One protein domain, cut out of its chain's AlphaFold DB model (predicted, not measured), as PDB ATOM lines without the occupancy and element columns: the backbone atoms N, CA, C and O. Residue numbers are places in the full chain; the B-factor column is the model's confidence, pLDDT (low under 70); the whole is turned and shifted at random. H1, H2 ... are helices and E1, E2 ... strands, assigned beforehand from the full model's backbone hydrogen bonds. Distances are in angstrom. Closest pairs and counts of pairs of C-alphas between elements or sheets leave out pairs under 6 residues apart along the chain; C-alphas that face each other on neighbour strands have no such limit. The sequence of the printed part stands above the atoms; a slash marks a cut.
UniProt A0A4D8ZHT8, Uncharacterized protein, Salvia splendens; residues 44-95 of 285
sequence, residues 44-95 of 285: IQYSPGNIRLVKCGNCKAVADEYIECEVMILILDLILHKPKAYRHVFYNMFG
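This is residues 44 to 95 of the 285 residues of an uncharacterized protein of Salvia splendens (UniProt A0A4D8ZHT8). A small strand hairpin, E1 and E2, at one end is joined by a long looping link to two helices, H1 and H2, that meet near the link between them as a V. The printed part has 52 residues, with E1, E2, H1 and H2 in that order, the two-stranded sheet E1 - E2 antiparallel, and the class mixed. It is only just loose, close to compact, with a radius of gyration of the C-alphas of 11.9 A and spans of 33 by 27 by 18 A.

E1, residues 44 to 47, and E2, residues 50 to 53, form an antiparallel hairpin at 167 degrees, with N 44 and O 52 2.9 A apart, within hydrogen-bond range. H1, residues 71 to 79, touches H2, residues 83 to 95, through residues 85 to 86 of H2 alone; the closest C-alphas, of Leu 78 and Ala 85, are 5.8 A apart. They run opposite ways at a steep tilt of 52 degrees. E1 is apart from both helices, and E2 from H2. Every O i to N i+4 pair is within hydrogen-bond range in H1, and 6 of 9 in H2.

E1 begins at C-alpha 44 (12.762, -29.478, -13.416) and spans 9.4 A; E2 spans 10.3 A. H1 spans 12.4 A. H2 spans 17.5 A, ending at C-alpha 95 (6.406, -35.037, 1.157).

The C-alphas farthest apart, of Ser 47 and His 81, are 34.3 A apart. The printed part has no cut. The E2 to H1 link, residues 54 to 70, is long. Mean pLDDT of the printed part is 78.0; the 10 residues under 70 include 71 to 72, 74 to 76 and 94 to 95.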
ATOM      1  N   ILE A  44      12.551 -28.707 -12.187       85.31
ATOM      2  CA  ILE A  44      12.762 -29.478 -13.416       85.31
ATOM      3  C   ILE A  44      14.264 -29.731 -13.533       85.31
ATOM      4  O   ILE A  44      15.052 -28.789 -13.456       85.31
ATOM      5  N   GLN A  45      14.666 -30.987 -13.717       83.50
ATOM      6  CA  GLN A  45      16.062 -31.355 -13.950       83.50
ATOM      7  C   GLN A  45      16.319 -31.509 -15.453       83.50
ATOM      8  O   GLN A  45      15.615 -32.259 -16.123       83.50
ATOM      9  N   TYR A  46      17.327 -30.806 -15.975       83.44
ATOM     10  CA  TYR A  46      17.716 -30.871 -17.392       83.44
ATOM     11  C   TYR A  46      18.921 -31.789 -17.632       83.44
ATOM     12  O   TYR A  46      19.034 -32.409 -18.685       83.44
ATOM     13  N   SER A  47      19.821 -31.882 -16.654       81.06
ATOM     14  CA  SER A  47      20.977 -32.786 -16.646       81.06
ATOM     15  C   SER A  47      21.350 -33.103 -15.188       81.06
ATOM     16  O   SER A  47      20.910 -32.377 -14.286       81.06
ATOM     17  N   PRO A  48      22.144 -34.152 -14.892       78.12
ATOM     18  CA  PRO A  48      22.678 -34.346 -13.543       78.12
ATOM     19  C   PRO A  48      23.378 -33.062 -13.066       78.12
ATOM     20  O   PRO A  48      24.168 -32.473 -13.801       78.12
ATOM     21  N   GLY A  49      23.015 -32.585 -11.871       73.19
ATOM     22  CA  GLY A  49      23.488 -31.313 -11.303       73.19
ATOM     23  C   GLY A  49      22.826 -30.023 -11.824       73.19
ATOM     24  O   GLY A  49      23.010 -28.985 -11.203       73.19
ATOM     25  N   ASN A  50      22.028 -30.053 -12.900       80.62
ATOM     26  CA  ASN A  50      21.340 -28.867 -13.437       80.62
ATOM     27  C   ASN A  50      19.829 -28.956 -13.196       80.62
ATOM     28  O   ASN A  50      19.095 -29.608 -13.952       80.62
ATOM     29  N   ILE A  51      19.377 -28.289 -12.138       85.12
ATOM     30  CA  ILE A  51      17.964 -28.098 -11.813       85.12
ATOM     31  C   ILE A  51      17.550 -26.650 -12.097       85.12
ATOM     32  O   ILE A  51      18.364 -25.734 -12.038       85.12
ATOM     33  N   ARG A  52      16.270 -26.438 -12.410       87.94
ATOM     34  CA  ARG A  52      15.629 -25.120 -12.358       87.94
ATOM     35  C   ARG A  52      14.364 -25.192 -11.529       87.94
ATOM     36  O   ARG A  52      13.514 -26.048 -11.775       87.94
ATOM     37  N   LEU A  53      14.212 -24.249 -10.609       89.38
ATOM     38  CA  LEU A  53      13.008 -24.109  -9.799       89.38
ATOM     39  C   LEU A  53      11.804 -23.665 -10.643       89.38
ATOM     40  O   LEU A  53      11.896 -22.798 -11.517       89.38
ATOM     41  N   VAL A  54      10.652 -24.267 -10.366       89.75
ATOM     42  CA  VAL A  54       9.374 -23.967 -11.020       89.75
ATOM     43  C   VAL A  54       8.763 -22.711 -10.395       89.75
ATOM     44  O   VAL A  54       8.888 -22.467  -9.196       89.75
ATOM     45  N   LYS A  55       8.074 -21.893 -11.197       91.81
ATOM     46  CA  LYS A  55       7.303 -20.741 -10.701       91.81
ATOM     47  C   LYS A  55       5.870 -21.157 -10.380       91.81
ATOM     48  O   LYS A  55       5.245 -21.885 -11.146       91.81
ATOM     49  N   CYS A  56       5.333 -20.676  -9.263       91.56
ATOM     50  CA  CYS A  56       3.957 -20.957  -8.862       91.56
ATOM     51  C   CYS A  56       2.957 -20.304  -9.833       91.56
ATOM     52  O   CYS A  56       3.057 -19.111 -10.117       91.56
ATOM     53  N   GLY A  57       1.949 -21.059 -10.284       86.75
ATOM     54  CA  GLY A  57       0.919 -20.554 -11.202       86.75
ATOM     55  C   GLY A  57       0.062 -19.413 -10.635       86.75
ATOM     56  O   GLY A  57      -0.420 -18.586 -11.402       86.75
ATOM     57  N   ASN A  58      -0.085 -19.333  -9.306       91.06
ATOM     58  CA  ASN A  58      -0.862 -18.290  -8.635       91.06
ATOM     59  C   ASN A  58      -0.040 -17.002  -8.426       91.06
ATOM     60  O   ASN A  58      -0.320 -15.967  -9.024       91.06
ATOM     61  N   CYS A  59       1.020 -17.055  -7.608       91.06
ATOM     62  CA  CYS A  59       1.785 -15.856  -7.241       91.06
ATOM     63  C   CYS A  59       2.919 -15.484  -8.212       91.06
ATOM     64  O   CYS A  59       3.556 -14.452  -8.011       91.06
ATOM     65  N   LYS A  60       3.214 -16.308  -9.232       90.81
ATOM     66  CA  LYS A  60       4.295 -16.140 -10.234       90.81
ATOM     67  C   LYS A  60       5.731 -16.058  -9.683       90.81
ATOM     68  O   LYS A  60       6.680 -16.063 -10.468       90.81
ATOM     69  N   ALA A  61       5.904 -16.031  -8.363       91.12
ATOM     70  CA  ALA A  61       7.182 -16.211  -7.687       91.12
ATOM     71  C   ALA A  61       7.698 -17.652  -7.847       91.12
ATOM     72  O   ALA A  61       6.957 -18.556  -8.246       91.12
ATOM     73  N   VAL A  62       8.971 -17.866  -7.515       90.62
ATOM     74  CA  VAL A  62       9.554 -19.208  -7.388       90.62
ATOM     75  C   VAL A  62       8.737 -20.009  -6.366       90.62
ATOM     76  O   VAL A  62       8.365 -19.482  -5.317       90.62
ATOM     77  N   ALA A  63       8.376 -21.250  -6.705       89.12
ATOM     78  CA  ALA A  63       7.488 -22.066  -5.882       89.12
ATOM     79  C   ALA A  63       8.127 -22.394  -4.527       89.12
ATOM     80  O   ALA A  63       7.453 -22.299  -3.502       89.12
ATOM     81  N   ASP A  64       9.416 -22.719  -4.537       88.94
ATOM     82  CA  ASP A  64      10.222 -23.008  -3.360       88.94
ATOM     83  C   ASP A  64      11.681 -22.618  -3.626       88.94
ATOM     84  O   ASP A  64      12.309 -23.176  -4.519       88.94
ATOM     85  N   GLU A  65      12.186 -21.627  -2.892       88.56
ATOM     86  CA  GLU A  65      13.558 -21.112  -3.026       88.56
ATOM     87  C   GLU A  65      14.585 -21.911  -2.203       88.56
ATOM     88  O   GLU A  65      15.772 -21.895  -2.516       88.56
ATOM     89  N   TYR A  66      14.140 -22.676  -1.198       83.12
ATOM     90  CA  TYR A  66      15.031 -23.358  -0.254       83.12
ATOM     91  C   TYR A  66      15.655 -24.647  -0.812       83.12
ATOM     92  O   TYR A  66      16.602 -25.160  -0.228       83.12
ATOM     93  N   ILE A  67      15.177 -25.153  -1.954       83.31
ATOM     94  CA  ILE A  67      15.711 -26.363  -2.614       83.31
ATOM     95  C   ILE A  67      17.139 -26.155  -3.148       83.31
ATOM     96  O   ILE A  67      17.908 -27.109  -3.212       83.31
ATOM     97  N   GLU A  68      17.490 -24.927  -3.536       81.62
ATOM     98  CA  GLU A  68      18.844 -24.561  -3.987       81.62
ATOM     99  C   GLU A  68      19.727 -24.037  -2.835       81.62
ATOM    100  O   GLU A  68      20.918 -23.800  -3.030       81.62
ATOM    101  N   CYS A  69      19.170 -23.852  -1.633       76.50
ATOM    102  CA  CYS A  69      19.903 -23.365  -0.465       76.50
ATOM    103  C   CYS A  69      20.587 -24.494   0.312       76.50
ATOM    104  O   CYS A  69      20.075 -25.606   0.433       76.50
ATOM    105  N   GLU A  70      21.717 -24.174   0.942       73.12
ATOM    106  CA  GLU A  70      22.311 -25.054   1.944       73.12
ATOM    107  C   GLU A  70      21.423 -25.161   3.192       73.12
ATOM    108  O   GLU A  70      20.799 -24.189   3.629       73.12
ATOM    109  N   VAL A  71      21.437 -26.335   3.831       67.62
ATOM    110  CA  VAL A  71      20.632 -26.638   5.030       67.62
ATOM    111  C   VAL A  71      20.897 -25.649   6.178       67.62
ATOM    112  O   VAL A  71      19.985 -25.339   6.939       67.62
ATOM    113  N   MET A  72      22.105 -25.078   6.270       56.12
ATOM    114  CA  MET A  72      22.440 -24.019   7.236       56.12
ATOM    115  C   MET A  72      21.543 -22.776   7.106       56.12
ATOM    116  O   MET A  72      21.113 -22.217   8.114       56.12
ATOM    117  N   ILE A  73      21.218 -22.363   5.875       71.12
ATOM    118  CA  ILE A  73      20.367 -21.194   5.604       71.12
ATOM    119  C   ILE A  73      18.915 -21.506   5.987       71.12
ATOM    120  O   ILE A  73      18.241 -20.676   6.596       71.12
ATOM    121  N   LEU A  74      18.454 -22.727   5.697       68.88
ATOM    122  CA  LEU A  74      17.134 -23.204   6.109       68.88
ATOM    123  C   LEU A  74      16.998 -23.223   7.643       68.88
ATOM    124  O   LEU A  74      16.003 -22.730   8.167       68.88
ATOM    125  N   ILE A  75      18.006 -23.731   8.362       59.03
ATOM    126  CA  ILE A  75      18.050 -23.731   9.835       59.03
ATOM    127  C   ILE A  75      18.002 -22.301  10.386       59.03
ATOM    128  O   ILE A  75      17.220 -22.026  11.294       59.03
ATOM    129  N   LEU A  76      18.783 -21.374   9.823       68.88
ATOM    130  CA  LEU A  76      18.771 -19.974  10.247       68.88
ATOM    131  C   LEU A  76      17.385 -19.335  10.054       68.88
ATOM    132  O   LEU A  76      16.870 -18.693  10.968       68.88
ATOM    133  N   ASP A  77      16.736 -19.562   8.912       71.88
ATOM    134  CA  ASP A  77      15.391 -19.042   8.649       71.88
ATOM    135  C   ASP A  77      14.297 -19.678   9.529       71.88
ATOM    136  O   ASP A  77      13.312 -19.005   9.847       71.88
ATOM    137  N   LEU A  78      14.475 -20.930   9.968       67.50
ATOM    138  CA  LEU A  78      13.623 -21.577  10.975       67.50
ATOM    139  C   LEU A  78      13.803 -20.946  12.364       67.50
ATOM    140  O   LEU A  78      12.809 -20.654  13.027       67.50
ATOM    141  N   ILE A  79      15.044 -20.662  12.783       58.22
ATOM    142  CA  ILE A  79      15.347 -19.968  14.051       58.22
ATOM    143  C   ILE A  79      14.740 -18.554  14.050       58.22
ATOM    144  O   ILE A  79      14.108 -18.142  15.026       58.22
ATOM    145  N   LEU A  80      14.834 -17.841  12.919       73.44
ATOM    146  CA  LEU A  80      14.163 -16.553  12.685       73.44
ATOM    147  C   LEU A  80      12.630 -16.667  12.523       73.44
ATOM    148  O   LEU A  80      11.974 -15.674  12.209       73.44
ATOM    149  N   HIS A  81      12.049 -17.854  12.719       66.69
ATOM    150  CA  HIS A  81      10.619 -18.142  12.605       66.69
ATOM    151  C   HIS A  81       9.978 -17.717  11.270       66.69
ATOM    152  O   HIS A  81       8.786 -17.397  11.207       66.69
ATOM    153  N   LYS A  82      10.730 -17.721  10.161       75.69
ATOM    154  CA  LYS A  82      10.175 -17.304   8.870       75.69
ATOM    155  C   LYS A  82       9.144 -18.331   8.379       75.69
ATOM    156  O   LYS A  82       9.483 -19.500   8.176       75.69
ATOM    157  N   PRO A  83       7.899 -17.917   8.066       76.69
ATOM    158  CA  PRO A  83       6.834 -18.848   7.687       76.69
ATOM    159  C   PRO A  83       7.112 -19.591   6.371       76.69
ATOM    160  O   PRO A  83       6.527 -20.645   6.131       76.69
ATOM    161  N   LYS A  84       8.006 -19.071   5.515       84.31
ATOM    162  CA  LYS A  84       8.416 -19.756   4.282       84.31
ATOM    163  C   LYS A  84       9.230 -21.026   4.561       84.31
ATOM    164  O   LYS A  84       8.932 -22.061   3.973       84.31
ATOM    165  N   ALA A  85      10.206 -20.957   5.469       78.62
ATOM    166  CA  ALA A  85      11.078 -22.081   5.811       78.62
ATOM    167  C   ALA A  85      10.290 -23.220   6.475       78.62
ATOM    168  O   ALA A  85      10.439 -24.380   6.094       78.62
ATOM    169  N   TYR A  86       9.348 -22.887   7.366       73.00
ATOM    170  CA  TYR A  86       8.396 -23.867   7.893       73.00
ATOM    171  C   TYR A  86       7.578 -24.542   6.782       73.00
ATOM    172  O   TYR A  86       7.452 -25.762   6.778       73.00
ATOM    173  N   ARG A  87       7.053 -23.790   5.801       81.44
ATOM    174  CA  ARG A  87       6.300 -24.377   4.673       81.44
ATOM    175  C   ARG A  87       7.160 -25.292   3.797       81.44
ATOM    176  O   ARG A  87       6.662 -26.339   3.390       81.44
ATOM    177  N   HIS A  88       8.419 -24.926   3.540       83.56
ATOM    178  CA  HIS A  88       9.376 -25.790   2.846       83.56
ATOM    179  C   HIS A  88       9.536 -27.125   3.585       83.56
ATOM    180  O   HIS A  88       9.283 -28.184   3.015       83.56
ATOM    181  N   VAL A  89       9.860 -27.081   4.880       74.75
ATOM    182  CA  VAL A  89      10.040 -28.289   5.697       74.75
ATOM    183  C   VAL A  89       8.762 -29.135   5.735       74.75
ATOM    184  O   VAL A  89       8.790 -30.315   5.383       74.75
ATOM    185  N   PHE A  90       7.623 -28.539   6.105       70.06
ATOM    186  CA  PHE A  90       6.386 -29.284   6.350       70.06
ATOM    187  C   PHE A  90       5.762 -29.910   5.099       70.06
ATOM    188  O   PHE A  90       5.250 -31.024   5.196       70.06
ATOM    189  N   TYR A  91       5.785 -29.218   3.954       72.31
ATOM    190  CA  TYR A  91       5.074 -29.660   2.748       72.31
ATOM    191  C   TYR A  91       6.000 -30.155   1.634       72.31
ATOM    192  O   TYR A  91       5.607 -31.036   0.872       72.31
ATOM    193  N   ASN A  92       7.226 -29.631   1.541       74.06
ATOM    194  CA  ASN A  92       8.097 -29.869   0.388       74.06
ATOM    195  C   ASN A  92       9.268 -30.813   0.681       74.06
ATOM    196  O   ASN A  92       9.670 -31.569  -0.204       74.06
ATOM    197  N   MET A  93       9.766 -30.827   1.919       70.44
ATOM    198  CA  MET A  93      10.801 -31.759   2.365       70.44
ATOM    199  C   MET A  93      10.190 -33.114   2.759       70.44
ATOM    200  O   MET A  93      10.478 -34.130   2.127       70.44
ATOM    201  N   PHE A  94       9.267 -33.140   3.730       55.31
ATOM    202  CA  PHE A  94       8.681 -34.400   4.216       55.31
ATOM    203  C   PHE A  94       7.795 -35.130   3.198       55.31
ATOM    204  O   PHE A  94       7.694 -36.354   3.265       55.31
ATOM    205  N   GLY A  95       7.201 -34.422   2.229       50.16
ATOM    206  CA  GLY A  95       6.406 -35.037   1.157       50.16
ATOM    207  C   GLY A  95       7.216 -35.953   0.227       50.16
ATOM    208  O   GLY A  95       6.636 -36.779  -0.470       50.16
TER     209      GLY A  95